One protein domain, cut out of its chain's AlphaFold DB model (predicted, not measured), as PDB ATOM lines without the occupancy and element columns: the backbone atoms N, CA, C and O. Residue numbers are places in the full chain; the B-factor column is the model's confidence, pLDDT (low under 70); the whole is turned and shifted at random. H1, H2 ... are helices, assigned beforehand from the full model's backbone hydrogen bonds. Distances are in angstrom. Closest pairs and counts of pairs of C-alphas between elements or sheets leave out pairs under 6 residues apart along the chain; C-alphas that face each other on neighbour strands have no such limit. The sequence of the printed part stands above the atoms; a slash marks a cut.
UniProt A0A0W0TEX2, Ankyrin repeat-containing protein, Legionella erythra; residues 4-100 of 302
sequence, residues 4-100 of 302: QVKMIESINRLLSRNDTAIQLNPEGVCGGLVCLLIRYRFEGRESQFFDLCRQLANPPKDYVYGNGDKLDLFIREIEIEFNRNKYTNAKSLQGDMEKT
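AT A GLANCE: This is residues 4 to 100 of the 302 residues of the protein "Ankyrin repeat-containing protein" of Legionella erythra (UniProt A0A0W0TEX2). H2 and H3 form a V-shaped helical hairpin, with H4 crossing its open side and packing on both arms. H1 packs on the last part of H3, the short H5 follows H4 round a tight turn, and unnamed residues 88 to 100 make a tail beyond H5. The printed part has 97 residues, with five named helices in the order H1, H2, H3, H4, H5 and no named strand; the class is all helix. It is compact, with a radius of gyration of the C-alphas of 13.2 A and spans of 37 by 30 by 24 A.

HOW THE PARTS SIT: H1, residues 4 to 15, touches H3, residues 46 to 57, at a steep tilt of 61 degrees, the same way; of H3, residues 53 to 57 alone touch H1. Their closest C-alphas are those of Met 7 and Ala 57, 4.0 A apart. H2, residues 30 to 42, is close to H1 but not clearly touching, with the C-alphas of Gln 4 and Cys 30 at 7.3 A. H2 and H3 are a helical hairpin, opposite ways at a shallow tilt of 33 degrees, only just short of steep. They touch through residues 36 to 40 of H2 and 46 to 49 of H3 alone; the closest C-alphas, of Tyr 40 and Glu 46, are 5.1 A apart. H4, residues 70 to 82, touches H2 with residues 77 to 82 alone, at a steep tilt of 62 degrees, opposite ways, and the C-alphas of Gly 32 and Phe 82 come closest at 4.0 A. H4 also touches H3, about perpendicular at 85 degrees, with the C-alphas of Leu 52 and Leu 71 closest at 6.7 A; here residues 71 to 74 of H4 and 52 to 56 of H3 alone touch. H5, residues 84 to 87, is close to H4 but not clearly touching, with the C-alphas of Ile 80 and Tyr 87 closest at 6.6 A. H1 and H4 are only just apart, at 8.0 A. The helix packing is mostly crossed: of four touching pairs given a tilt, one is shallow. Every O i to N i+4 pair is within hydrogen-bond range in H1, H2, H3 and H4; H5 is too short for such a pair.

IN THESE COORDINATES: H1 begins at C-alpha 4 (236.204, 375.387, 435.450) and is 16.1 A long from first to last C-alpha. H2 measures 18.6 A, H3 16.9 A and H4 18.2 A. H3 begins at C-alpha 46 (220.878, 371.672, 441.222). H5 measures 5.2 A and ends at C-alpha 87 (224.050, 376.164, 417.214).

THE WHOLE: The two C-alphas farthest apart, of Lys 61 and Lys 91, are 38.7 A apart. The printed part has no cut. The links H1 to H2, with 14 residues, and H3 to H4, with 12, are long. Mean pLDDT of the printed part is 89.3, and residue 68 alone is under 70.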
ATOM      1  N   GLN A   4     236.349 375.529 436.902       91.31
ATOM      2  CA  GLN A   4     236.204 375.387 435.450       91.31
ATOM      3  C   GLN A   4     237.522 375.035 434.749       91.31
ATOM      4  O   GLN A   4     237.500 374.270 433.791       91.31
ATOM      5  N   VAL A   5     238.668 375.521 435.240       88.69
ATOM      6  CA  VAL A   5     239.981 375.234 434.635       88.69
ATOM      7  C   VAL A   5     240.295 373.744 434.744       88.69
ATOM      8  O   VAL A   5     240.579 373.106 433.731       88.69
ATOM      9  N   LYS A   6     240.126 373.152 435.935       88.19
ATOM     10  CA  LYS A   6     240.293 371.699 436.141       88.19
ATOM     11  C   LYS A   6     239.409 370.883 435.202       88.19
ATOM     12  O   LYS A   6     239.835 369.867 434.651       88.19
ATOM     13  N   MET A   7     238.164 371.327 435.050       90.88
ATOM     14  CA  MET A   7     237.170 370.678 434.211       90.88
ATOM     15  C   MET A   7     237.559 370.749 432.727       90.88
ATOM     16  O   MET A   7     237.579 369.719 432.059       90.88
ATOM     17  N   ILE A   8     237.927 371.929 432.219       91.25
ATOM     18  CA  ILE A   8     238.367 372.126 430.829       91.25
ATOM     19  C   ILE A   8     239.603 371.271 430.529       91.25
ATOM     20  O   ILE A   8     239.617 370.550 429.531       91.25
ATOM     21  N   GLU A   9     240.620 371.304 431.395       91.56
ATOM     22  CA  GLU A   9     241.847 370.521 431.214       91.56
ATOM     23  C   GLU A   9     241.572 369.015 431.180       91.56
ATOM     24  O   GLU A   9     242.121 368.293 430.341       91.56
ATOM     25  N   SER A  10     240.715 368.535 432.081       89.12
ATOM     26  CA  SER A  10     240.356 367.120 432.168       89.12
ATOM     27  C   SER A  10     239.557 366.668 430.950       89.12
ATOM     28  O   SER A  10     239.892 365.652 430.338       89.12
ATOM     29  N   ILE A  11     238.546 367.440 430.545       89.31
ATOM     30  CA  ILE A  11     237.693 367.124 429.395       89.31
ATOM     31  C   ILE A  11     238.492 367.172 428.098       89.31
ATOM     32  O   ILE A  11     238.465 366.207 427.341       89.31
ATOM     33  N   ASN A  12     239.243 368.243 427.839       91.00
ATOM     34  CA  ASN A  12     239.985 368.372 426.585       91.00
ATOM     35  C   ASN A  12     241.049 367.274 426.436       91.00
ATOM     36  O   ASN A  12     241.236 366.753 425.339       91.00
ATOM     37  N   ARG A  13     241.677 366.842 427.539       88.12
ATOM     38  CA  ARG A  13     242.592 365.689 427.550       88.12
ATOM     39  C   ARG A  13     241.892 364.362 427.252       88.12
ATOM     40  O   ARG A  13     242.502 363.472 426.665       88.12
ATOM     41  N   LEU A  14     240.649 364.189 427.701       86.56
ATOM     42  CA  LEU A  14     239.854 363.001 427.387       86.56
ATOM     43  C   LEU A  14     239.423 363.001 425.919       86.56
ATOM     44  O   LEU A  14     239.625 362.008 425.225       86.56
ATOM     45  N   LEU A  15     238.885 364.121 425.434       86.12
ATOM     46  CA  LEU A  15     238.380 364.258 424.068       86.12
ATOM     47  C   LEU A  15     239.493 364.121 423.021       86.12
ATOM     48  O   LEU A  15     239.250 363.543 421.959       86.12
ATOM     49  N   SER A  16     240.717 364.561 423.334       84.62
ATOM     50  CA  SER A  16     241.875 364.429 422.441       84.62
ATOM     51  C   SER A  16     242.352 362.986 422.248       84.62
ATOM     52  O   SER A  16     243.101 362.721 421.319       84.62
ATOM     53  N   ARG A  17     241.978 362.045 423.127       80.75
ATOM     54  CA  ARG A  17     242.356 360.623 422.995       80.75
ATOM     55  C   ARG A  17     241.472 359.858 422.014       80.75
ATOM     56  O   ARG A  17     241.885 358.809 421.535       80.75
ATOM     57  N   ASN A  18     240.276 360.379 421.747       71.31
ATOM     58  CA  ASN A  18     239.245 359.722 420.946       71.31
ATOM     59  C   ASN A  18     239.027 360.415 419.585       71.31
ATOM     60  O   ASN A  18     238.011 360.157 418.946       71.31
ATOM     61  N   ASP A  19     239.929 361.322 419.172       72.44
ATOM     62  CA  ASP A  19     239.815 362.155 417.957       72.44
ATOM     63  C   ASP A  19     238.437 362.827 417.807       72.44
ATOM     64  O   ASP A  19     237.857 362.948 416.724       72.44
ATOM     65  N   THR A  20     237.880 363.260 418.938       75.75
ATOM     66  CA  THR A  20     236.542 363.845 418.987       75.75
ATOM     67  C   THR A  20     236.547 365.255 418.394       75.75
ATOM     68  O   THR A  20     237.403 366.067 418.724       75.75
ATOM     69  N   ALA A  21     235.538 365.600 417.589       78.19
ATOM     70  CA  ALA A  21     235.421 366.929 416.969       78.19
ATOM     71  C   ALA A  21     235.011 368.062 417.941       78.19
ATOM     72  O   ALA A  21     234.869 369.211 417.525       78.19
ATOM     73  N   ILE A  22     234.763 367.739 419.213       81.12
ATOM     74  CA  ILE A  22     234.374 368.697 420.251       81.12
ATOM     75  C   ILE A  22     235.603 369.005 421.103       81.12
ATOM     76  O   ILE A  22     236.298 368.092 421.542       81.12
ATOM     77  N   GLN A  23     235.823 370.286 421.372       85.94
ATOM     78  CA  GLN A  23     236.822 370.771 422.312       85.94
ATOM     79  C   GLN A  23     236.210 371.947 423.070       85.94
ATOM     80  O   GLN A  23     235.676 372.866 422.450       85.94
ATOM     81  N   LEU A  24     236.284 371.919 424.399       88.81
ATOM     82  CA  LEU A  24     235.856 373.058 425.200       88.81
ATOM     83  C   LEU A  24     236.848 374.206 425.038       88.81
ATOM     84  O   LEU A  24     238.059 373.978 424.949       88.81
ATOM     85  N   ASN A  25     236.335 375.437 425.042       89.12
ATOM     86  CA  ASN A  25     237.170 376.622 424.902       89.12
ATOM     87  C   ASN A  25     238.205 376.686 426.049       89.12
ATOM     88  O   ASN A  25     237.806 376.721 427.216       89.12
ATOM     89  N   PRO A  26     239.520 376.695 425.746       87.00
ATOM     90  CA  PRO A  26     240.566 376.764 426.764       87.00
ATOM     91  C   PRO A  26     240.563 378.073 427.562       87.00
ATOM     92  O   PRO A  26     241.063 378.087 428.683       87.00
ATOM     93  N   GLU A  27     240.003 379.154 427.014       87.19
ATOM     94  CA  GLU A  27     239.924 380.459 427.684       87.19
ATOM     95  C   GLU A  27     238.808 380.522 428.738       87.19
ATOM     96  O   GLU A  27     238.805 381.413 429.583       87.19
ATOM     97  N   GLY A  28     237.874 379.565 428.722       90.06
ATOM     98  CA  GLY A  28     236.786 379.478 429.690       90.06
ATOM     99  C   GLY A  28     235.461 379.062 429.061       90.06
ATOM    100  O   GLY A  28     235.212 379.287 427.880       90.06
ATOM    101  N   VAL A  29     234.586 378.475 429.882       93.94
ATOM    102  CA  VAL A  29     233.215 378.083 429.498       93.94
ATOM    103  C   VAL A  29     232.156 378.630 430.465       93.94
ATOM    104  O   VAL A  29     231.038 378.118 430.544       93.94
ATOM    105  N   CYS A  30     232.507 379.678 431.218       94.94
ATOM    106  CA  CYS A  30     231.715 380.219 432.322       94.94
ATOM    107  C   CYS A  30     230.263 380.533 431.945       94.94
ATOM    108  O   CYS A  30     229.353 380.057 432.622       94.94
ATOM    109  N   GLY A  31     230.024 381.240 430.836       94.00
ATOM    110  CA  GLY A  31     228.670 381.585 430.395       94.00
ATOM    111  C   GLY A  31     227.782 380.362 430.155       94.00
ATOM    112  O   GLY A  31     226.605 380.372 430.522       94.00
ATOM    113  N   GLY A  32     228.357 379.271 429.634       95.56
ATOM    114  CA  GLY A  32     227.645 378.007 429.453       95.56
ATOM    115  C   GLY A  32     227.289 377.344 430.786       95.56
ATOM    116  O   GLY A  32     226.139 376.967 431.006       95.56
ATOM    117  N   LEU A  33     228.246 377.269 431.714       97.25
ATOM    118  CA  LEU A  33     228.021 376.708 433.051       97.25
ATOM    119  C   LEU A  33     226.991 377.494 433.865       97.25
ATOM    120  O   LEU A  33     226.164 376.892 434.544       97.25
ATOM    121  N   VAL A  34     227.012 378.825 433.779       97.69
ATOM    122  CA  VAL A  34     226.036 379.700 434.441       97.69
ATOM    123  C   VAL A  34     224.630 379.440 433.908       97.69
ATOM    124  O   VAL A  34     223.709 379.232 434.698       97.69
ATOM    125  N   CYS A  35     224.460 379.379 432.582       97.44
ATOM    126  CA  CYS A  35     223.167 379.051 431.976       97.44
ATOM    127  C   CYS A  35     222.676 377.664 432.422       97.44
ATOM    128  O   CYS A  35     221.507 377.495 432.776       97.44
ATOM    129  N   LEU A  36     223.568 376.670 432.464       97.50
ATOM    130  CA  LEU A  36     223.219 375.330 432.932       97.50
ATOM    131  C   LEU A  36     222.818 375.319 434.403       97.50
ATOM    132  O   LEU A  36     221.785 374.736 434.718       97.50
ATOM    133  N   LEU A  37     223.551 375.990 435.294       97.75
ATOM    134  CA  LEU A  37     223.171 376.052 436.704       97.75
ATOM    135  C   LEU A  37     221.771 376.649 436.877       97.75
ATOM    136  O   LEU A  37     220.945 376.062 437.575       97.75
ATOM    137  N   ILE A  38     221.486 377.780 436.223       98.12
ATOM    138  CA  ILE A  38     220.172 378.436 436.296       98.12
ATOM    139  C   ILE A  38     219.069 377.465 435.843       98.12
ATOM    140  O   ILE A  38     218.060 377.297 436.532       98.12
ATOM    141  N   ARG A  39     219.279 376.761 434.722       97.50
ATOM    142  CA  ARG A  39     218.322 375.771 434.210       97.50
ATOM    143  C   ARG A  39     218.127 374.611 435.189       97.50
ATOM    144  O   ARG A  39     216.997 374.321 435.572       97.50
ATOM    145  N   TYR A  40     219.213 373.982 435.640       97.44
ATOM    146  CA  TYR A  40     219.172 372.858 436.580       97.44
ATOM    147  C   TYR A  40     218.522 373.256 437.913       97.44
ATOM    148  O   TYR A  40     217.807 372.449 438.507       97.44
ATOM    149  N   ARG A  41     218.710 374.497 438.374       96.31
ATOM    150  CA  ARG A  41     218.054 375.030 439.572       96.31
ATOM    151  C   ARG A  41     216.539 375.107 439.395       96.31
ATOM    152  O   ARG A  41     215.817 374.576 440.235       96.31
ATOM    153  N   PHE A  42     216.043 375.656 438.286       97.38
ATOM    154  CA  PHE A  42     214.599 375.677 438.016       97.38
ATOM    155  C   PHE A  42     213.992 374.290 437.774       97.38
ATOM    156  O   PHE A  42     212.804 374.099 438.025       97.38
ATOM    157  N   GLU A  43     214.786 373.311 437.349       96.44
ATOM    158  CA  GLU A  43     214.367 371.907 437.261       96.44
ATOM    159  C   GLU A  43     214.370 371.173 438.618       96.44
ATOM    160  O   GLU A  43     213.951 370.018 438.682       96.44
ATOM    161  N   GLY A  44     214.859 371.793 439.701       95.62
ATOM    162  CA  GLY A  44     215.050 371.126 440.996       95.62
ATOM    163  C   GLY A  44     216.200 370.110 441.000       95.62
ATOM    164  O   GLY A  44     216.261 369.231 441.856       95.62
ATOM    165  N   ARG A  45     217.121 370.213 440.034       96.25
ATOM    166  CA  ARG A  45     218.238 369.287 439.779       96.25
ATOM    167  C   ARG A  45     219.602 369.898 440.095       96.25
ATOM    168  O   ARG A  45     220.629 369.406 439.644       96.25
ATOM    169  N   GLU A  46     219.644 370.954 440.893       94.50
ATOM    170  CA  GLU A  46     220.878 371.672 441.222       94.50
ATOM    171  C   GLU A  46     221.992 370.769 441.784       94.50
ATOM    172  O   GLU A  46     223.141 370.873 441.363       94.50
ATOM    173  N   SER A  47     221.681 369.849 442.702       92.94
ATOM    174  CA  SER A  47     222.690 368.916 443.226       92.94
ATOM    175  C   SER A  47     223.325 368.077 442.116       92.94
ATOM    176  O   SER A  47     224.535 367.874 442.120       92.94
ATOM    177  N   GLN A  48     222.534 367.666 441.122       95.12
ATOM    178  CA  GLN A  48     223.044 366.926 439.973       95.12
ATOM    179  C   GLN A  48     224.025 367.765 439.146       95.12
ATOM    180  O   GLN A  48     225.017 367.220 438.673       95.12
ATOM    181  N   PHE A  49     223.777 369.068 438.980       96.31
ATOM    182  CA  PHE A  49     224.707 369.958 438.279       96.31
ATOM    183  C   PHE A  49     226.087 369.947 438.949       96.31
ATOM    184  O   PHE A  49     227.087 369.657 438.297       96.31
ATOM    185  N   PHE A  50     226.143 370.179 440.265       93.81
ATOM    186  CA  PHE A  50     227.417 370.177 440.988       93.81
ATOM    187  C   PHE A  50     228.085 368.795 440.998       93.81
ATOM    188  O   PHE A  50     229.306 368.700 440.896       93.81
ATOM    189  N   ASP A  51     227.308 367.712 441.065       91.69
ATOM    190  CA  ASP A  51     227.835 366.348 440.968       91.69
ATOM    191  C   ASP A  51     228.471 366.064 439.602       91.69
ATOM    192  O   ASP A  51     229.519 365.417 439.535       91.69
ATOM    193  N   LEU A  52     227.861 366.544 438.515       94.19
ATOM    194  CA  LEU A  52     228.396 366.403 437.164       94.19
ATOM    195  C   LEU A  52     229.656 367.259 436.976       94.19
ATOM    196  O   LEU A  52     230.652 366.749 436.469       94.19
ATOM    197  N   CYS A  53     229.668 368.510 437.450       93.44
ATOM    198  CA  CYS A  53     230.862 369.366 437.423       93.44
ATOM    199  C   CYS A  53     232.048 368.717 438.155       93.44
ATOM    200  O   CYS A  53     233.154 368.668 437.617       93.44
ATOM    201  N   ARG A  54     231.820 368.148 439.348       90.19
ATOM    202  CA  ARG A  54     232.865 367.447 440.117       90.19
ATOM    203  C   ARG A  54     233.386 366.208 439.396       90.19
ATOM    204  O   ARG A  54     234.593 365.976 439.388       90.19
ATOM    205  N   GLN A  55     232.494 365.433 438.781       90.69
ATOM    206  CA  GLN A  55     232.885 364.288 437.961       90.69
ATOM    207  C   GLN A  55     233.673 364.722 436.728       90.69
ATOM    208  O   GLN A  55     234.643 364.068 436.391       90.69
ATOM    209  N   LEU A  56     233.336 365.830 436.071       90.62
ATOM    210  CA  LEU A  56     234.121 366.302 434.929       90.62
ATOM    211  C   LEU A  56     235.482 366.892 435.329       90.62
ATOM    212  O   LEU A  56     236.442 366.770 434.571       90.62
ATOM    213  N   ALA A  57     235.591 367.488 436.518       89.12
ATOM    214  CA  ALA A  57     236.867 367.937 437.074       89.12
ATOM    215  C   ALA A  57     237.774 366.769 437.501       89.12
ATOM    216  O   ALA A  57     238.993 366.902 437.456       89.12
ATOM    217  N   ASN A  58     237.191 365.632 437.897       88.06
ATOM    218  CA  ASN A  58     237.901 364.393 438.225       88.06
ATOM    219  C   ASN A  58     237.180 363.177 437.612       88.06
ATOM    220  O   ASN A  58     236.469 362.463 438.330       88.06
ATOM    221  N   PRO A  59     237.342 362.941 436.297       87.00
ATOM    222  CA  PRO A  59     236.610 361.896 435.585       87.00
ATOM    223  C   PRO A  59     236.831 360.500 436.179       87.00
ATOM    224  O   PRO A  59     237.958 360.186 436.585       87.00
ATOM    225  N   PRO A  60     235.796 359.634 436.210       86.44
ATOM    226  CA  PRO A  60     235.969 358.226 436.555       86.44
ATOM    227  C   PRO A  60     237.072 357.584 435.705       86.44
ATOM    228  O   PRO A  60     237.221 357.894 434.524       86.44
ATOM    229  N   LYS A  61     237.873 356.690 436.296       84.88
ATOM    230  CA  LYS A  61     239.067 356.125 435.631       84.88
ATOM    231  C   LYS A  61     238.741 355.340 434.357       84.88
ATOM    232  O   LYS A  61     239.581 355.251 433.469       84.88
ATOM    233  N   ASP A  62     237.558 354.753 434.314       84.75
ATOM    234  CA  ASP A  62     236.998 353.936 433.242       84.75
ATOM    235  C   ASP A  62     236.058 354.721 432.315       84.75
ATOM    236  O   ASP A  62     235.467 354.143 431.404       84.75
ATOM    237  N   TYR A  63     235.926 356.036 432.513       85.69
ATOM    238  CA  TYR A  63     235.096 356.872 431.660       85.69
ATOM    239  C   TYR A  63     235.657 356.958 430.236       85.69
ATOM    240  O   TYR A  63     236.817 357.319 430.018       85.69
ATOM    241  N   VAL A  64     234.796 356.674 429.257       82.56
ATOM    242  CA  VAL A  64     235.083 356.786 427.826       82.56
ATOM    243  C   VAL A  64     233.985 357.618 427.180       82.56
ATOM    244  O   VAL A  64     232.814 357.234 427.208       82.56
ATOM    245  N   TYR A  65     234.379 358.743 426.580       84.44
ATOM    246  CA  TYR A  65     233.450 359.609 425.860       84.44
ATOM    247  C   TYR A  65     232.874 358.903 424.631       84.44
ATOM    248  O   TYR A  65     233.628 358.322 423.848       84.44
ATOM    249  N   GLY A  66     231.562 359.013 424.423       79.75
ATOM    250  CA  GLY A  66     230.851 358.460 423.266       79.75
ATOM    251  C   GLY A  66     229.972 357.248 423.579       79.75
ATOM    252  O   GLY A  66     229.252 356.784 422.697       79.75
ATOM    253  N   ASN A  67     229.974 356.770 424.825       78.12
ATOM    254  CA  ASN A  67     229.134 355.656 425.269       78.12
ATOM    255  C   ASN A  67     227.704 356.081 425.651       78.12
ATOM    256  O   ASN A  67     226.904 355.241 426.062       78.12
ATOM    257  N   GLY A  68     227.360 357.366 425.504       65.00
ATOM    258  CA  GLY A  68     226.014 357.873 425.773       65.00
ATOM    259  C   GLY A  68     225.716 358.042 427.263       65.00
ATOM    260  O   GLY A  68     224.551 358.029 427.661       65.00
ATOM    261  N   ASP A  69     226.756 358.193 428.084       82.12
ATOM    262  CA  ASP A  69     226.619 358.430 429.520       82.12
ATOM    263  C   ASP A  69     226.141 359.870 429.804       82.12
ATOM    264  O   ASP A  69     226.253 360.781 428.979       82.12
ATOM    265  N   LYS A  70     225.621 360.110 431.006       90.25
ATOM    266  CA  LYS A  70     225.193 361.429 431.489       90.25
ATOM    267  C   LYS A  70     226.305 362.476 431.390       90.25
ATOM    268  O   LYS A  70     225.999 363.644 431.160       90.25
ATOM    269  N   LEU A  71     227.570 362.076 431.540       91.06
ATOM    270  CA  LEU A  71     228.720 362.968 431.371       91.06
ATOM    271  C   LEU A  71     228.912 363.400 429.909       91.06
ATOM    272  O   LEU A  71     229.184 364.576 429.676       91.06
ATOM    273  N   ASP A  72     228.675 362.522 428.925       91.31
ATOM    274  CA  ASP A  72     228.727 362.887 427.500       91.31
ATOM    275  C   ASP A  72     227.692 363.964 427.181       91.31
ATOM    276  O   ASP A  72     227.986 364.956 426.506       91.31
ATOM    277  N   LEU A  73     226.468 363.757 427.678       92.62
ATOM    278  CA  LEU A  73     225.370 364.703 427.514       92.62
ATOM    279  C   LEU A  73     225.713 366.037 428.172       92.62
ATOM    280  O   LEU A  73     225.547 367.070 427.535       92.62
ATOM    281  N   PHE A  74     226.259 366.025 429.387       95.19
ATOM    282  CA  PHE A  74     226.619 367.254 430.086       95.19
ATOM    283  C   PHE A  74     227.760 368.023 429.394       95.19
ATOM    284  O   PHE A  74     227.682 369.241 429.268       95.19
ATOM    285  N   ILE A  75     228.772 367.341 428.841       93.81
ATOM    286  CA  ILE A  75     229.819 367.985 428.022       93.81
ATOM    287  C   ILE A  75     229.208 368.662 426.787       93.81
ATOM    288  O   ILE A  75     229.564 369.794 426.462       93.81
ATOM    289  N   ARG A  76     228.269 367.991 426.103       92.19
ATOM    290  CA  ARG A  76     227.558 368.571 424.949       92.19
ATOM    291  C   ARG A  76     226.703 369.762 425.357       92.19
ATOM    292  O   ARG A  76     226.661 370.743 424.626       92.19
ATOM    293  N   GLU A  77     226.039 369.681 426.503       94.25
ATOM    294  CA  GLU A  77     225.274 370.790 427.061       94.25
ATOM    295  C   GLU A  77     226.174 372.005 427.314       94.25
ATOM    296  O   GLU A  77     225.822 373.094 426.875       94.25
ATOM    297  N   ILE A  78     227.354 371.832 427.921       95.31
ATOM    298  CA  ILE A  78     228.317 372.928 428.139       95.31
ATOM    299  C   ILE A  78     228.732 373.558 426.804       95.31
ATOM    300  O   ILE A  78     228.682 374.779 426.664       95.31
ATOM    301  N   GLU A  79     229.106 372.737 425.821       92.81
ATOM    302  CA  GLU A  79     229.510 373.193 424.486       92.81
ATOM    303  C   GLU A  79     228.390 373.964 423.774       92.81
ATOM    304  O   GLU A  79     228.627 375.041 423.231       92.81
ATOM    305  N   ILE A  80     227.158 373.446 423.790       92.31
ATOM    306  CA  ILE A  80     226.009 374.093 423.144       92.31
ATOM    307  C   ILE A  80     225.667 375.410 423.835       92.31
ATOM    308  O   ILE A  80     225.374 376.396 423.164       92.31
ATOM    309  N   GLU A  81     225.694 375.431 425.163       93.19
ATOM    310  CA  GLU A  81     225.345 376.610 425.947       93.19
ATOM    311  C   GLU A  81     226.395 377.714 425.831       93.19
ATOM    312  O   GLU A  81     226.052 378.888 425.689       93.19
ATOM    313  N   PHE A  82     227.674 377.344 425.817       92.00
ATOM    314  CA  PHE A  82     228.761 378.287 425.607       92.00
ATOM    315  C   PHE A  82     228.793 378.802 424.158       92.00
ATOM    316  O   PHE A  82     228.791 380.008 423.928       92.00
ATOM    317  N   ASN A  83     228.737 377.920 423.159       89.81
ATOM    318  CA  ASN A  83     228.785 378.291 421.740       89.81
ATOM    319  C   ASN A  83     227.385 378.464 421.130       89.81
ATOM    320  O   ASN A  83     227.132 378.106 419.979       89.81
ATOM    321  N   ARG A  84     226.431 379.002 421.896       88.81
ATOM    322  CA  ARG A  84     225.014 379.017 421.509       88.81
ATOM    323  C   ARG A  84     224.739 379.721 420.178       88.81
ATOM    324  O   ARG A  84     223.874 379.282 419.415       88.81
ATOM    325  N   ASN A  85     225.491 380.769 419.852       86.62
ATOM    326  CA  ASN A  85     225.376 381.465 418.567       86.62
ATOM    327  C   ASN A  85     225.634 380.519 417.377       86.62
ATOM    328  O   ASN A  85     224.882 380.546 416.402       86.62
ATOM    329  N   LYS A  86     226.612 379.611 417.484       87.94
ATOM    330  CA  LYS A  86     226.941 378.593 416.475       87.94
ATOM    331  C   LYS A  86     225.779 377.629 416.242       87.94
ATOM    332  O   LYS A  86     225.448 377.340 415.097       87.94
ATOM    333  N   TYR A  87     225.131 377.158 417.308       87.62
ATOM    334  CA  TYR A  87     224.050 376.164 417.214       87.62
ATOM    335  C   TYR A  87     222.673 376.768 416.912       87.62
ATOM    336  O   TYR A  87     221.734 376.040 416.594       87.62
ATOM    337  N   THR A  88     222.541 378.095 416.976       85.50
ATOM    338  CA  THR A  88     221.285 378.810 416.700       85.50
ATOM    339  C   THR A  88     221.329 379.656 415.428       85.50
ATOM    340  O   THR A  88     220.379 380.393 415.163       85.50
ATOM    341  N   ASN A  89     222.391 379.550 414.619       83.06
ATOM    342  CA  ASN A  89     222.630 380.401 413.447       83.06
ATOM    343  C   ASN A  89     222.555 381.900 413.805       83.06
ATOM    344  O   ASN A  89     221.805 382.653 413.184       83.06
ATOM    345  N   ALA A  90     223.294 382.297 414.845       80.00
ATOM    346  CA  ALA A  90     223.388 383.657 415.383       80.00
ATOM    347  C   ALA A  90     222.070 384.260 415.917       80.00
ATOM    348  O   ALA A  90     221.943 385.475 416.040       80.00
ATOM    349  N   LYS A  91     221.073 383.430 416.264       80.25
ATOM    350  CA  LYS A  91     219.776 383.904 416.798       80.25
ATOM    351  C   LYS A  91     219.744 384.079 418.320       80.25
ATOM    352  O   LYS A  91     218.835 384.731 418.842       80.25
ATOM    353  N   SER A  92     220.681 383.463 419.036       84.56
ATOM    354  CA  SER A  92     220.733 383.488 420.497       84.56
ATOM    355  C   SER A  92     222.170 383.569 420.988       84.56
ATOM    356  O   SER A  92     223.032 382.824 420.520       84.56
ATOM    357  N   LEU A  93     222.390 384.428 421.979       85.75
ATOM    358  CA  LEU A  93     223.661 384.551 422.686       85.75
ATOM    359  C   LEU A  93     223.656 383.802 424.019       85.75
ATOM    360  O   LEU A  93     222.610 383.347 424.490       85.75
ATOM    361  N   GLN A  94     224.839 383.703 424.633       85.81
ATOM    362  CA  GLN A  94     224.956 383.344 426.044       85.81
ATOM    363  C   GLN A  94     224.102 384.298 426.880       85.81
ATOM    364  O   GLN A  94     224.043 385.497 426.612       85.81
ATOM    365  N   GLY A  95     223.413 383.750 427.872       87.69
ATOM    366  CA  GLY A  95     222.488 384.515 428.686       87.69
ATOM    367  C   GLY A  95     221.076 384.619 428.115       87.69
ATOM    368  O   GLY A  95     220.201 384.760 428.944       87.69
ATOM    369  N   ASP A  96     220.793 384.475 426.808       91.12
ATOM    370  CA  ASP A  96     219.426 384.534 426.216       91.12
ATOM    371  C   ASP A  96     218.590 383.263 426.502       91.12
ATOM    372  O   ASP A  96     218.126 382.544 425.607       91.12
ATOM    373  N   MET A  97     218.454 382.899 427.773       93.31
ATOM    374  CA  MET A  97     217.921 381.601 428.180       93.31
ATOM    375  C   MET A  97     216.465 381.378 427.760       93.31
ATOM    376  O   MET A  97     216.098 380.250 427.435       93.31
ATOM    377  N   GLU A  98     215.651 382.431 427.689       93.81
ATOM    378  CA  GLU A  98     214.231 382.363 427.331       93.81
ATOM    379  C   GLU A  98     213.968 381.821 425.918       93.81
ATOM    380  O   GLU A  98     212.865 381.365 425.622       93.81
ATOM    381  N   LYS A  99     214.980 381.839 425.042       89.62
ATOM    382  CA  LYS A  99     214.859 381.376 423.655       89.62
ATOM    383  C   LYS A  99     215.065 379.869 423.494       89.62
ATOM    384  O   LYS A  99     214.673 379.318 422.467       89.62
ATOM    385  N   THR A 100     215.708 379.197 424.453       86.50
ATOM    386  CA  THR A 100     216.167 377.806 424.256       86.50
ATOM    387  C   THR A 100     216.096 376.913 425.495       86.50
ATOM    388  O   THR A 100     216.175 375.694 425.355       86.50
TER     389      THR A 100